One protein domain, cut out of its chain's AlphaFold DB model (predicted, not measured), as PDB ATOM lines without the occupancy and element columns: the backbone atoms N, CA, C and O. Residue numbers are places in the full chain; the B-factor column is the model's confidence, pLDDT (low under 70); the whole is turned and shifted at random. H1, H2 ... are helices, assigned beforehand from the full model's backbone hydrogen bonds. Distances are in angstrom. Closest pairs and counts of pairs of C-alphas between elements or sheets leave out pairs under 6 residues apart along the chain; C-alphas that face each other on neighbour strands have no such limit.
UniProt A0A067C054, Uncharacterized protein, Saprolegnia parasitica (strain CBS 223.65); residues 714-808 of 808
ATOM      1  N   LEU A 714     -38.380 -33.727 -43.726       93.25
ATOM      2  CA  LEU A 714     -39.109 -34.947 -44.083       93.25
ATOM      3  C   LEU A 714     -39.788 -34.831 -45.453       93.25
ATOM      4  O   LEU A 714     -39.728 -35.778 -46.234       93.25
ATOM      5  N   GLN A 715     -40.374 -33.674 -45.777       93.62
ATOM      6  CA  GLN A 715     -40.936 -33.401 -47.100       93.62
ATOM      7  C   GLN A 715     -39.871 -33.513 -48.190       93.62
ATOM      8  O   GLN A 715     -40.067 -34.238 -49.163       93.62
ATOM      9  N   ALA A 716     -38.724 -32.857 -48.011       91.88
ATOM     10  CA  ALA A 716     -37.638 -32.901 -48.984       91.88
ATOM     11  C   ALA A 716     -37.115 -34.329 -49.219       91.88
ATOM     12  O   ALA A 716     -36.739 -34.663 -50.339       91.88
ATOM     13  N   TRP A 717     -37.092 -35.174 -48.185       92.06
ATOM     14  CA  TRP A 717     -36.635 -36.565 -48.289       92.06
ATOM     15  C   TRP A 717     -37.694 -37.510 -48.866       92.06
ATOM     16  O   TRP A 717     -37.357 -38.452 -49.580       92.06
ATOM     17  N   LEU A 718     -38.978 -37.272 -48.594       90.31
ATOM     18  CA  LEU A 718     -40.067 -38.082 -49.146       90.31
ATOM     19  C   LEU A 718     -40.316 -37.803 -50.626       90.31
ATOM     20  O   LEU A 718     -40.651 -38.734 -51.350       90.31
ATOM     21  N   LEU A 719     -40.132 -36.559 -51.075       89.75
ATOM     22  CA  LEU A 719     -40.349 -36.151 -52.468       89.75
ATOM     23  C   LEU A 719     -39.141 -36.419 -53.389       89.75
ATOM     24  O   LEU A 719     -39.129 -35.982 -54.539       89.75
ATOM     25  N   GLN A 720     -38.115 -37.137 -52.920       85.31
ATOM     26  CA  GLN A 720     -37.005 -37.568 -53.774       85.31
ATOM     27  C   GLN A 720     -37.484 -38.571 -54.835       85.31
ATOM     28  O   GLN A 720     -38.251 -39.480 -54.532       85.31
ATOM     29  N   GLU A 721     -36.967 -38.471 -56.067       76.56
ATOM     30  CA  GLU A 721     -37.378 -39.332 -57.194       76.56
ATOM     31  C   GLU A 721     -37.195 -40.837 -56.917       76.56
ATOM     32  O   GLU A 721     -37.966 -41.667 -57.411       76.56
ATOM     33  N   ASN A 722     -36.188 -41.190 -56.109       81.12
ATOM     34  CA  ASN A 722     -35.893 -42.560 -55.713       81.12
ATOM     35  C   ASN A 722     -36.386 -42.858 -54.289       81.12
ATOM     36  O   ASN A 722     -35.744 -42.518 -53.301       81.12
ATOM     37  N   VAL A 723     -37.483 -43.603 -54.185       81.44
ATOM     38  CA  VAL A 723     -38.090 -44.011 -52.903       81.44
ATOM     39  C   VAL A 723     -37.238 -45.030 -52.132       81.44
ATOM     40  O   VAL A 723     -37.415 -45.227 -50.926       81.44
ATOM     41  N   MET A 724     -36.299 -45.692 -52.813       82.62
ATOM     42  CA  MET A 724     -35.327 -46.589 -52.183       82.62
ATOM     43  C   MET A 724     -34.108 -45.840 -51.632       82.62
ATOM     44  O   MET A 724     -33.244 -46.483 -51.038       82.62
ATOM     45  N   ASP A 725     -34.022 -44.516 -51.816       87.62
ATOM     46  CA  ASP A 725     -32.970 -43.716 -51.193       87.62
ATOM     47  C   ASP A 725     -33.045 -43.840 -49.664       87.62
ATOM     48  O   ASP A 725     -34.129 -43.883 -49.073       87.62
ATOM     49  N   ALA A 726     -31.887 -43.899 -49.010       87.31
ATOM     50  CA  ALA A 726     -31.788 -44.113 -47.570       87.31
ATOM     51  C   ALA A 726     -32.542 -43.027 -46.787       87.31
ATOM     52  O   ALA A 726     -33.186 -43.315 -45.778       87.31
ATOM     53  N   ARG A 727     -32.527 -41.786 -47.288       89.75
ATOM     54  CA  ARG A 727     -33.253 -40.647 -46.708       89.75
ATOM     55  C   ARG A 727     -34.767 -40.822 -46.809       89.75
ATOM     56  O   ARG A 727     -35.463 -40.630 -45.815       89.75
ATOM     57  N   SER A 728     -35.266 -41.266 -47.964       89.25
ATOM     58  CA  SER A 728     -36.685 -41.587 -48.163       89.25
ATOM     59  C   SER A 728     -37.133 -42.759 -47.281       89.25
ATOM     60  O   SER A 728     -38.192 -42.700 -46.658       89.25
ATOM     61  N   VAL A 729     -36.317 -43.812 -47.148       89.56
ATOM     62  CA  VAL A 729     -36.586 -44.945 -46.237       89.56
ATOM     63  C   VAL A 729     -36.685 -44.475 -44.782       89.56
ATOM     64  O   VAL A 729     -37.637 -44.833 -44.086       89.56
ATOM     65  N   VAL A 730     -35.741 -43.648 -44.325       91.38
ATOM     66  CA  VAL A 730     -35.756 -43.108 -42.959       91.38
ATOM     67  C   VAL A 730     -36.941 -42.178 -42.740       91.38
ATOM     68  O   VAL A 730     -37.615 -42.319 -41.728       91.38
ATOM     69  N   ALA A 731     -37.263 -41.285 -43.680       92.38
ATOM     70  CA  ALA A 731     -38.422 -40.404 -43.552       92.38
ATOM     71  C   ALA A 731     -39.735 -41.194 -43.405       92.38
ATOM     72  O   ALA A 731     -40.574 -40.850 -42.573       92.38
ATOM     73  N   ARG A 732     -39.887 -42.298 -44.149       91.94
ATOM     74  CA  ARG A 732     -41.029 -43.212 -43.999       91.94
ATOM     75  C   ARG A 732     -41.057 -43.874 -42.624       91.94
ATOM     76  O   ARG A 732     -42.082 -43.817 -41.953       91.94
ATOM     77  N   SER A 733     -39.927 -44.423 -42.182       92.44
ATOM     78  CA  SER A 733     -39.804 -45.036 -40.854       92.44
ATOM     79  C   SER A 733     -40.078 -44.041 -39.721       92.44
ATOM     80  O   SER A 733     -40.687 -44.404 -38.717       92.44
ATOM     81  N   ILE A 734     -39.681 -42.777 -39.894       92.88
ATOM     82  CA  ILE A 734     -39.973 -41.701 -38.949       92.88
ATOM     83  C   ILE A 734     -41.474 -41.482 -38.838       92.88
ATOM     84  O   ILE A 734     -42.011 -41.515 -37.734       92.88
ATOM     85  N   LEU A 735     -42.151 -41.279 -39.972       93.88
ATOM     86  CA  LEU A 735     -43.588 -41.025 -39.981       93.88
ATOM     87  C   LEU A 735     -44.390 -42.204 -39.414       93.88
ATOM     88  O   LEU A 735     -45.374 -41.980 -38.721       93.88
ATOM     89  N   GLU A 736     -43.961 -43.445 -39.644       92.56
ATOM     90  CA  GLU A 736     -44.558 -44.631 -39.010       92.56
ATOM     91  C   GLU A 736     -44.329 -44.687 -37.492       92.56
ATOM     92  O   GLU A 736     -45.148 -45.236 -36.755       92.56
ATOM     93  N   GLY A 737     -43.199 -44.156 -37.020       91.12
ATOM     94  CA  GLY A 737     -42.793 -44.183 -35.615       91.12
ATOM     95  C   GLY A 737     -43.407 -43.084 -34.743       91.12
ATOM     96  O   GLY A 737     -43.325 -43.182 -33.514       91.12
ATOM     97  N   LEU A 738     -44.010 -42.055 -35.346       93.31
ATOM     98  CA  LEU A 738     -44.666 -40.952 -34.639       93.31
ATOM     99  C   LEU A 738     -45.956 -41.402 -33.933       93.31
ATOM    100  O   LEU A 738     -46.645 -42.333 -34.351       93.31
ATOM    101  N   ASN A 739     -46.308 -40.713 -32.846       92.31
ATOM    102  CA  ASN A 739     -47.553 -40.975 -32.127       92.31
ATOM    103  C   ASN A 739     -48.719 -40.166 -32.718       92.31
ATOM    104  O   ASN A 739     -48.981 -39.043 -32.299       92.31
ATOM    105  N   TRP A 740     -49.449 -40.766 -33.659       91.56
ATOM    106  CA  TRP A 740     -50.659 -40.189 -34.267       91.56
ATOM    107  C   TRP A 740     -51.927 -40.297 -33.395       91.56
ATOM    108  O   TRP A 740     -53.021 -39.946 -33.841       91.56
ATOM    109  N   GLY A 741     -51.802 -40.845 -32.184       87.94
ATOM    110  CA  GLY A 741     -52.900 -41.048 -31.247       87.94
ATOM    111  C   GLY A 741     -53.115 -39.879 -30.286       87.94
ATOM    112  O   GLY A 741     -52.716 -38.740 -30.531       87.94
ATOM    113  N   ASP A 742     -53.767 -40.188 -29.168       84.06
ATOM    114  CA  ASP A 742     -54.061 -39.219 -28.114       84.06
ATOM    115  C   ASP A 742     -52.875 -39.072 -27.145       84.06
ATOM    116  O   ASP A 742     -52.051 -39.981 -26.982       84.06
ATOM    117  N   ALA A 743     -52.776 -37.907 -26.506       82.12
ATOM    118  CA  ALA A 743     -51.747 -37.615 -25.525       82.12
ATOM    119  C   ALA A 743     -51.916 -38.491 -24.269       82.12
ATOM    120  O   ALA A 743     -53.038 -38.728 -23.805       82.12
ATOM    121  N   PRO A 744     -50.808 -38.965 -23.667       72.81
ATOM    122  CA  PRO A 744     -50.881 -39.725 -22.429       72.81
ATOM    123  C   PRO A 744     -51.552 -38.870 -21.343       72.81
ATOM    124  O   PRO A 744     -51.180 -37.720 -21.128       72.81
ATOM    125  N   ASN A 745     -52.543 -39.446 -20.660       68.75
ATOM    126  CA  ASN A 745     -53.298 -38.852 -19.543       68.75
ATOM    127  C   ASN A 745     -54.357 -37.793 -19.901       68.75
ATOM    128  O   ASN A 745     -54.983 -37.251 -18.993       68.75
ATOM    129  N   THR A 746     -54.627 -37.537 -21.183       71.94
ATOM    130  CA  THR A 746     -55.773 -36.711 -21.602       71.94
ATOM    131  C   THR A 746     -56.606 -37.466 -22.623       71.94
ATOM    132  O   THR A 746     -56.181 -37.733 -23.744       71.94
ATOM    133  N   VAL A 747     -57.814 -37.859 -22.220       66.75
ATOM    134  CA  VAL A 747     -58.755 -38.474 -23.157       66.75
ATOM    135  C   VAL A 747     -59.186 -37.383 -24.137       66.75
ATOM    136  O   VAL A 747     -59.566 -36.296 -23.709       66.75
ATOM    137  N   HIS A 748     -59.138 -37.686 -25.433       72.50
ATOM    138  CA  HIS A 748     -59.626 -36.840 -26.526       72.50
ATOM    139  C   HIS A 748     -58.748 -35.661 -26.976       72.50
ATOM    140  O   HIS A 748     -59.209 -34.911 -27.835       72.50
ATOM    141  N   VAL A 749     -57.511 -35.518 -26.485       81.69
ATOM    142  CA  VAL A 749     -56.537 -34.522 -26.980       81.69
ATOM    143  C   VAL A 749     -55.447 -35.234 -27.777       81.69
ATOM    144  O   VAL A 749     -54.856 -36.192 -27.287       81.69
ATOM    145  N   LEU A 750     -55.175 -34.778 -29.002       86.81
ATOM    146  CA  LEU A 750     -54.143 -35.368 -29.861       86.81
ATOM    147  C   LEU A 750     -52.746 -35.125 -29.284       86.81
ATOM    148  O   LEU A 750     -52.459 -34.043 -28.778       86.81
ATOM    149  N   PHE A 751     -51.869 -36.129 -29.376       89.75
ATOM    150  CA  PHE A 751     -50.477 -35.981 -28.946       89.75
ATOM    151  C   PHE A 751     -49.690 -35.017 -29.840       89.75
ATOM    152  O   PHE A 751     -48.876 -34.230 -29.350       89.75
ATOM    153  N   LEU A 752     -49.929 -35.097 -31.150       91.31
ATOM    154  CA  LEU A 752     -49.383 -34.180 -32.142       91.31
ATOM    155  C   LEU A 752     -50.390 -33.075 -32.441       91.31
ATOM    156  O   LEU A 752     -51.599 -33.304 -32.469       91.31
ATOM    157  N   ASP A 753     -49.880 -31.878 -32.721       89.06
ATOM    158  CA  ASP A 753     -50.723 -30.756 -33.118       89.06
ATOM    159  C   ASP A 753     -51.516 -31.105 -34.401       89.06
ATOM    160  O   ASP A 753     -50.938 -31.668 -35.342       89.06
ATOM    161  N   PRO A 754     -52.819 -30.769 -34.494       89.00
ATOM    162  CA  PRO A 754     -53.621 -30.982 -35.702       89.00
ATOM    163  C   PRO A 754     -52.975 -30.442 -36.989       89.00
ATOM    164  O   PRO A 754     -53.210 -30.982 -38.074       89.00
ATOM    165  N   PHE A 755     -52.157 -29.392 -36.895       91.25
ATOM    166  CA  PHE A 755     -51.347 -28.880 -37.995       91.25
ATOM    167  C   PHE A 755     -50.401 -29.944 -38.559       91.25
ATOM    168  O   PHE A 755     -50.346 -30.110 -39.776       91.25
ATOM    169  N   VAL A 756     -49.711 -30.704 -37.703       92.75
ATOM    170  CA  VAL A 756     -48.781 -31.768 -38.114       92.75
ATOM    171  C   VAL A 756     -49.532 -32.858 -38.879       92.75
ATOM    172  O   VAL A 756     -49.093 -33.273 -39.950       92.75
ATOM    173  N   HIS A 757     -50.710 -33.260 -38.392       93.31
ATOM    174  CA  HIS A 757     -51.571 -34.220 -39.089       93.31
ATOM    175  C   HIS A 757     -51.984 -33.726 -40.483       93.31
ATOM    176  O   HIS A 757     -51.886 -34.467 -41.462       93.31
ATOM    177  N   ARG A 758     -52.417 -32.463 -40.598       92.88
ATOM    178  CA  ARG A 758     -52.800 -31.860 -41.888       92.88
ATOM    179  C   ARG A 758     -51.611 -31.752 -42.833       92.88
ATOM    180  O   ARG A 758     -51.730 -32.146 -43.991       92.88
ATOM    181  N   PHE A 759     -50.471 -31.272 -42.347       94.75
ATOM    182  CA  PHE A 759     -49.255 -31.144 -43.139       94.75
ATOM    183  C   PHE A 759     -48.832 -32.499 -43.711       94.75
ATOM    184  O   PHE A 759     -48.659 -32.628 -44.920       94.75
ATOM    185  N   VAL A 760     -48.748 -33.529 -42.866       95.19
ATOM    186  CA  VAL A 760     -48.355 -34.870 -43.310       95.19
ATOM    187  C   VAL A 760     -49.404 -35.482 -44.240       95.19
ATOM    188  O   VAL A 760     -49.027 -36.117 -45.219       95.19
ATOM    189  N   SER A 761     -50.701 -35.226 -44.039       93.50
ATOM    190  CA  SER A 761     -51.733 -35.679 -44.986       93.50
ATOM    191  C   SER A 761     -51.545 -35.098 -46.393       93.50
ATOM    192  O   SER A 761     -51.615 -35.827 -47.384       93.50
ATOM    193  N   LEU A 762     -51.242 -33.799 -46.489       94.31
ATOM    194  CA  LEU A 762     -50.987 -33.131 -47.762       94.31
ATOM    195  C   LEU A 762     -49.679 -33.615 -48.382       94.31
ATOM    196  O   LEU A 762     -49.642 -33.885 -49.577       94.31
ATOM    197  N   LEU A 763     -48.644 -33.805 -47.562       94.31
ATOM    198  CA  LEU A 763     -47.367 -34.354 -47.999       94.31
ATOM    199  C   LEU A 763     -47.520 -35.760 -48.593       94.31
ATOM    200  O   LEU A 763     -46.951 -36.046 -49.641       94.31
ATOM    201  N   LEU A 764     -48.302 -36.638 -47.963       93.00
ATOM    202  CA  LEU A 764     -48.561 -37.984 -48.485       93.00
ATOM    203  C   LEU A 764     -49.342 -37.936 -49.805       93.00
ATOM    204  O   LEU A 764     -49.041 -38.696 -50.726       93.00
ATOM    205  N   ALA A 765     -50.318 -37.033 -49.931       90.56
ATOM    206  CA  ALA A 765     -51.041 -36.823 -51.184       90.56
ATOM    207  C   ALA A 765     -50.112 -36.301 -52.298       90.56
ATOM    208  O   ALA A 765     -50.135 -36.811 -53.416       90.56
ATOM    209  N   GLU A 766     -49.248 -35.335 -51.987       91.31
ATOM    210  CA  GLU A 766     -48.255 -34.803 -52.922       91.31
ATOM    211  C   GLU A 766     -47.261 -35.890 -53.356       91.31
ATOM    212  O   GLU A 766     -47.087 -36.129 -54.555       91.31
ATOM    213  N   ALA A 767     -46.674 -36.606 -52.395       88.69
ATOM    214  CA  ALA A 767     -45.702 -37.660 -52.650       88.69
ATOM    215  C   ALA A 767     -46.303 -38.794 -53.486       88.69
ATOM    216  O   ALA A 767     -45.685 -39.248 -54.446       88.69
ATOM    217  N   THR A 768     -47.529 -39.233 -53.182       87.38
ATOM    218  CA  THR A 768     -48.192 -40.291 -53.962       87.38
ATOM    219  C   THR A 768     -48.444 -39.881 -55.408       87.38
ATOM    220  O   THR A 768     -48.258 -40.714 -56.290       87.38
ATOM    221  N   VAL A 769     -48.811 -38.624 -55.683       86.19
ATOM    222  CA  VAL A 769     -49.019 -38.127 -57.055       86.19
ATOM    223  C   VAL A 769     -47.696 -37.984 -57.807       86.19
ATOM    224  O   VAL A 769     -47.591 -38.451 -58.941       86.19
ATOM    225  N   GLN A 770     -46.682 -37.375 -57.187       83.94
ATOM    226  CA  GLN A 770     -45.384 -37.138 -57.830       83.94
ATOM    227  C   GLN A 770     -44.648 -38.452 -58.132       83.94
ATOM    228  O   GLN A 770     -44.144 -38.652 -59.237       83.94
ATOM    229  N   LEU A 771     -44.650 -39.386 -57.181       80.69
ATOM    230  CA  LEU A 771     -43.927 -40.654 -57.284       80.69
ATOM    231  C   LEU A 771     -44.685 -41.724 -58.084       80.69
ATOM    232  O   LEU A 771     -44.104 -42.721 -58.510       80.69
ATOM    233  N   TYR A 772     -45.978 -41.525 -58.359       73.88
ATOM    234  CA  TYR A 772     -46.751 -42.437 -59.207       73.88
ATOM    235  C   TYR A 772     -46.175 -42.549 -60.625       73.88
ATOM    236  O   TYR A 772     -46.192 -43.627 -61.222       73.88
ATOM    237  N   ALA A 773     -45.617 -41.458 -61.155       68.38
ATOM    238  CA  ALA A 773     -44.995 -41.448 -62.476       68.38
ATOM    239  C   ALA A 773     -43.719 -42.317 -62.540       68.38
ATOM    240  O   ALA A 773     -43.442 -42.914 -63.584       68.38
ATOM    241  N   SER A 774     -42.978 -42.443 -61.431       67.69
ATOM    242  CA  SER A 774     -41.741 -43.235 -61.325       67.69
ATOM    243  C   SER A 774     -41.959 -44.677 -60.836       67.69
ATOM    244  O   SER A 774     -41.027 -45.483 -60.867       67.69
ATOM    245  N   ALA A 775     -43.196 -45.060 -60.492       62.34
ATOM    246  CA  ALA A 775     -43.552 -46.363 -59.915       62.34
ATOM    247  C   ALA A 775     -43.136 -47.596 -60.749       62.34
ATOM    248  O   ALA A 775     -43.012 -48.696 -60.215       62.34
ATOM    249  N   ARG A 776     -42.888 -47.438 -62.059       61.66
ATOM    250  CA  ARG A 776     -42.406 -48.525 -62.939       61.66
ATOM    251  C   ARG A 776     -40.997 -49.025 -62.592       61.66
ATOM    252  O   ARG A 776     -40.609 -50.076 -63.089       61.66
ATOM    253  N   GLN A 777     -40.232 -48.272 -61.801       62.25
ATOM    254  CA  GLN A 777     -38.823 -48.548 -61.502       62.25
ATOM    255  C   GLN A 777     -38.604 -49.198 -60.125       62.25
ATOM    256  O   GLN A 777     -37.463 -49.455 -59.748       62.25
ATOM    257  N   TRP A 778     -39.666 -49.465 -59.358       68.62
ATOM    258  CA  TRP A 778     -39.543 -49.975 -57.990       68.62
ATOM    259  C   TRP A 778     -39.541 -51.508 -57.926       68.62
ATOM    260  O   TRP A 778     -40.206 -52.165 -58.734       68.62
ATOM    261  N   PRO A 779     -38.821 -52.108 -56.959       66.56
ATOM    262  CA  PRO A 779     -38.884 -53.545 -56.722       66.56
ATOM    263  C   PRO A 779     -40.306 -53.971 -56.324       66.56
ATOM    264  O   PRO A 779     -40.990 -53.261 -55.590       66.56
ATOM    265  N   TRP A 780     -40.740 -55.157 -56.765       60.06
ATOM    266  CA  TRP A 780     -42.110 -55.665 -56.559       60.06
ATOM    267  C   TRP A 780     -42.544 -55.769 -55.088       60.06
ATOM    268  O   TRP A 780     -43.732 -55.859 -54.807       60.06
ATOM    269  N   SER A 781     -41.596 -55.757 -54.149       59.94
ATOM    270  CA  SER A 781     -41.852 -55.789 -52.708       59.94
ATOM    271  C   SER A 781     -42.256 -54.437 -52.106       59.94
ATOM    272  O   SER A 781     -42.571 -54.393 -50.921       59.94
ATOM    273  N   MET A 782     -42.203 -53.333 -52.861       71.06
ATOM    274  CA  MET A 782     -42.462 -51.989 -52.342       71.06
ATOM    275  C   MET A 782     -43.731 -51.386 -52.956       71.06
ATOM    276  O   MET A 782     -43.739 -50.974 -54.113       71.06
ATOM    277  N   ASP A 783     -44.798 -51.313 -52.155       81.56
ATOM    278  CA  ASP A 783     -46.041 -50.625 -52.515       81.56
ATOM    279  C   ASP A 783     -46.185 -49.322 -51.716       81.56
ATOM    280  O   ASP A 783     -46.821 -49.264 -50.660       81.56
ATOM    281  N   PHE A 784     -45.566 -48.252 -52.226       84.81
ATOM    282  CA  PHE A 784     -45.627 -46.923 -51.607       84.81
ATOM    283  C   PHE A 784     -47.065 -46.415 -51.439       84.81
ATOM    284  O   PHE A 784     -47.348 -45.694 -50.488       84.81
ATOM    285  N   ARG A 785     -47.986 -46.777 -52.345       85.25
ATOM    286  CA  ARG A 785     -49.383 -46.327 -52.263       85.25
ATOM    287  C   ARG A 785     -50.108 -47.005 -51.115       85.25
ATOM    288  O   ARG A 785     -50.789 -46.319 -50.358       85.25
ATOM    289  N   ALA A 786     -49.932 -48.317 -50.967       87.50
ATOM    290  CA  ALA A 786     -50.469 -49.040 -49.820       87.50
ATOM    291  C   ALA A 786     -49.903 -48.489 -48.502       87.50
ATOM    292  O   ALA A 786     -50.670 -48.213 -47.582       87.50
ATOM    293  N   TRP A 787     -48.589 -48.243 -48.448       90.75
ATOM    294  CA  TRP A 787     -47.925 -47.630 -47.296       90.75
ATOM    295  C   TRP A 787     -48.492 -46.242 -46.949       90.75
ATOM    296  O   TRP A 787     -48.936 -46.010 -45.825       90.75
ATOM    297  N   ALA A 788     -48.542 -45.329 -47.925       90.25
ATOM    298  CA  ALA A 788     -49.027 -43.966 -47.717       90.25
ATOM    299  C   ALA A 788     -50.501 -43.952 -47.291       90.25
ATOM    300  O   ALA A 788     -50.894 -43.159 -46.437       90.25
ATOM    301  N   TRP A 789     -51.316 -44.854 -47.848       90.38
ATOM    302  CA  TRP A 789     -52.713 -45.013 -47.455       90.38
ATOM    303  C   TRP A 789     -52.861 -45.545 -46.027       90.38
ATOM    304  O   TRP A 789     -53.684 -45.034 -45.270       90.38
ATOM    305  N   GLN A 790     -52.048 -46.525 -45.630       92.62
ATOM    306  CA  GLN A 790     -52.048 -47.051 -44.266       92.62
ATOM    307  C   GLN A 790     -51.682 -45.968 -43.243       92.62
ATOM    308  O   GLN A 790     -52.331 -45.871 -42.204       92.62
ATOM    309  N   LEU A 791     -50.695 -45.124 -43.548       92.44
ATOM    310  CA  LEU A 791     -50.335 -43.993 -42.696       92.44
ATOM    311  C   LEU A 791     -51.438 -42.921 -42.676       92.44
ATOM    312  O   LEU A 791     -51.788 -42.426 -41.608       92.44
ATOM    313  N   MET A 792     -52.050 -42.611 -43.826       91.81
ATOM    314  CA  MET A 792     -53.179 -41.673 -43.918       91.81
ATOM    315  C   MET A 792     -54.346 -42.086 -43.005       91.81
ATOM    316  O   MET A 792     -54.969 -41.228 -42.385       91.81
ATOM    317  N   GLN A 793     -54.617 -43.391 -42.871       91.00
ATOM    318  CA  GLN A 793     -55.657 -43.917 -41.972       91.00
ATOM    319  C   GLN A 793     -55.357 -43.704 -40.480       91.00
ATOM    320  O   GLN A 793     -56.277 -43.752 -39.666       91.00
ATOM    321  N   GLN A 794     -54.093 -43.490 -40.108       90.56
ATOM    322  CA  GLN A 794     -53.694 -43.235 -38.722       90.56
ATOM    323  C   GLN A 794     -53.852 -41.760 -38.328       90.56
ATOM    324  O   GLN A 794     -53.914 -41.454 -37.138       90.56
ATOM    325  N   LEU A 795     -53.925 -40.842 -39.299       90.38
ATOM    326  CA  LEU A 795     -54.006 -39.405 -39.045       90.38
ATOM    327  C   LEU A 795     -55.382 -39.005 -38.487       90.38
ATOM    328  O   LEU A 795     -56.425 -39.459 -38.955       90.38
ATOM    329  N   ARG A 796     -55.386 -38.089 -37.513       86.19
ATOM    330  CA  ARG A 796     -56.587 -37.510 -36.904       86.19
ATOM    331  C   ARG A 796     -56.586 -35.997 -37.114       86.19
ATOM    332  O   ARG A 796     -55.625 -35.319 -36.777       86.19
ATOM    333  N   PHE A 797     -57.660 -35.452 -37.682       82.44
ATOM    334  CA  PHE A 797     -57.730 -34.024 -38.041       82.44
ATOM    335  C   PHE A 797     -58.391 -33.136 -36.981       82.44
ATOM    336  O   PHE A 797     -58.286 -31.907 -37.058       82.44
ATOM    337  N   TYR A 798     -59.068 -33.759 -36.015       75.44
ATOM    338  CA  TYR A 798     -59.839 -33.105 -34.965       75.44
ATOM    339  C   TYR A 798     -59.596 -33.833 -33.645       75.44
ATOM    340  O   TYR A 798     -59.506 -35.065 -33.627       75.44
ATOM    341  N   SER A 799     -59.527 -33.077 -32.551       67.19
ATOM    342  CA  SER A 799     -59.651 -33.648 -31.216       67.19
ATOM    343  C   SER A 799     -61.107 -34.095 -31.034       67.19
ATOM    344  O   SER A 799     -62.041 -33.424 -31.479       67.19
ATOM    345  N   THR A 800     -61.344 -35.248 -30.416       61.06
ATOM    346  CA  THR A 800     -62.717 -35.725 -30.158       61.06
ATOM    347  C   THR A 800     -63.480 -34.836 -29.166       61.06
ATOM    348  O   THR A 800     -64.700 -34.934 -29.104       61.06
ATOM    349  N   ALA A 801     -62.793 -33.954 -28.428       55.12
ATOM    350  CA  ALA A 801     -63.413 -32.959 -27.553       55.12
ATOM    351  C   ALA A 801     -64.009 -31.771 -28.337       55.12
ATOM    352  O   ALA A 801     -65.033 -31.230 -27.929       55.12
ATOM    353  N   ASP A 802     -63.428 -31.418 -29.489       50.97
ATOM    354  CA  ASP A 802     -63.913 -30.334 -30.362       50.97
ATOM    355  C   ASP A 802     -64.996 -30.799 -31.350       50.97
ATOM    356  O   ASP A 802     -65.578 -30.000 -32.090       50.97
ATOM    357  N   TYR A 803     -65.274 -32.105 -31.389       48.38
ATOM    358  CA  TYR A 803     -66.275 -32.683 -32.273       48.38
ATOM    359  C   TYR A 803     -67.680 -32.490 -31.685       48.38
ATOM    360  O   TYR A 803     -68.246 -33.386 -31.064       48.38
ATOM    361  N   LEU A 804     -68.270 -31.312 -31.900       46.53
ATOM    362  CA  LEU A 804     -69.723 -31.152 -31.834       46.53
ATOM    363  C   LEU A 804     -70.310 -31.764 -33.114       46.53
ATOM    364  O   LEU A 804     -70.128 -31.188 -34.190       46.53
ATOM    365  N   PRO A 805     -71.002 -32.918 -33.063       46.12
ATOM    366  CA  PRO A 805     -71.705 -33.404 -34.238       46.12
ATOM    367  C   PRO A 805     -72.768 -32.364 -34.611       46.12
ATOM    368  O   PRO A 805     -73.694 -32.117 -33.841       46.12
ATOM    369  N   CYS A 806     -72.656 -31.766 -35.800       40.09
ATOM    370  CA  CYS A 806     -73.670 -30.886 -36.394       40.09
ATOM    371  C   CYS A 806     -74.950 -31.652 -36.794       40.09
ATOM    372  O   CYS A 806     -75.462 -31.488 -37.898       40.09
ATOM    373  N   CYS A 807     -75.455 -32.527 -35.924       41.06
ATOM    374  CA  CYS A 807     -76.692 -33.276 -36.097       41.06
ATOM    375  C   CYS A 807     -77.412 -33.411 -34.749       41.06
ATOM    376  O   CYS A 807     -77.260 -34.413 -34.046       41.06
ATOM    377  N   ARG A 808     -78.228 -32.404 -34.422       34.72
ATOM    378  CA  ARG A 808     -79.558 -32.593 -33.835       34.72
ATOM    379  C   ARG A 808     -80.533 -31.634 -34.490       34.72
ATOM    380  O   ARG A 808     -80.163 -30.447 -34.614       34.72
TER     381      ARG A 808
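This is residues 714 to 808 of the 808 residues of an uncharacterized protein of Saprolegnia parasitica (strain CBS 223.65) (UniProt A0A067C054). A long helix, H3, lies side by side with the shorter H4 as a helical hairpin, and H1 and H2 make a second, smaller pair beside it. The 95 printed residues hold H1, H2, H3 and H4 in chain order, with no named strand: all helix, though only 45 residues are in named elements. The whole is loose, radius of gyration of the C-alphas 15.6 A, and elongated, 50 by 29 by 22 A.

Start at H3, residues 754 to 772; its residues 761 to 768 alone touch H4, residues 784 to 792, closest at C-alphas 764 and 788, 6.0 A, at a shallow tilt of 14 degrees, opposite ways. H2, residues 726 to 737, is close but not clearly touching H4, at C-alphas 736 and 791, 6.9 A. With residues 727 to 732 alone H2 touches H1, residues 714 to 718, at C-alphas 718 and 728, 5.0 A. H2 and H3 are only just apart, closest 8.5 A. In each helix every O i to N i+4 pair is within hydrogen-bond range.

Find C-alpha 754 at (-53.621, -30.982, -35.702); H3 runs 27.0 A to C-alpha 772 at (-46.751, -42.437, -59.207). H2 is 16.2 A long, H4 12.0 A and H1 6.0 A.

The printed part has no cut. Links H2 to H3 and H3 to H4 are long. Look for pLDDT under 70 at residues 745, 747, 773 to 781 and 799 to 808.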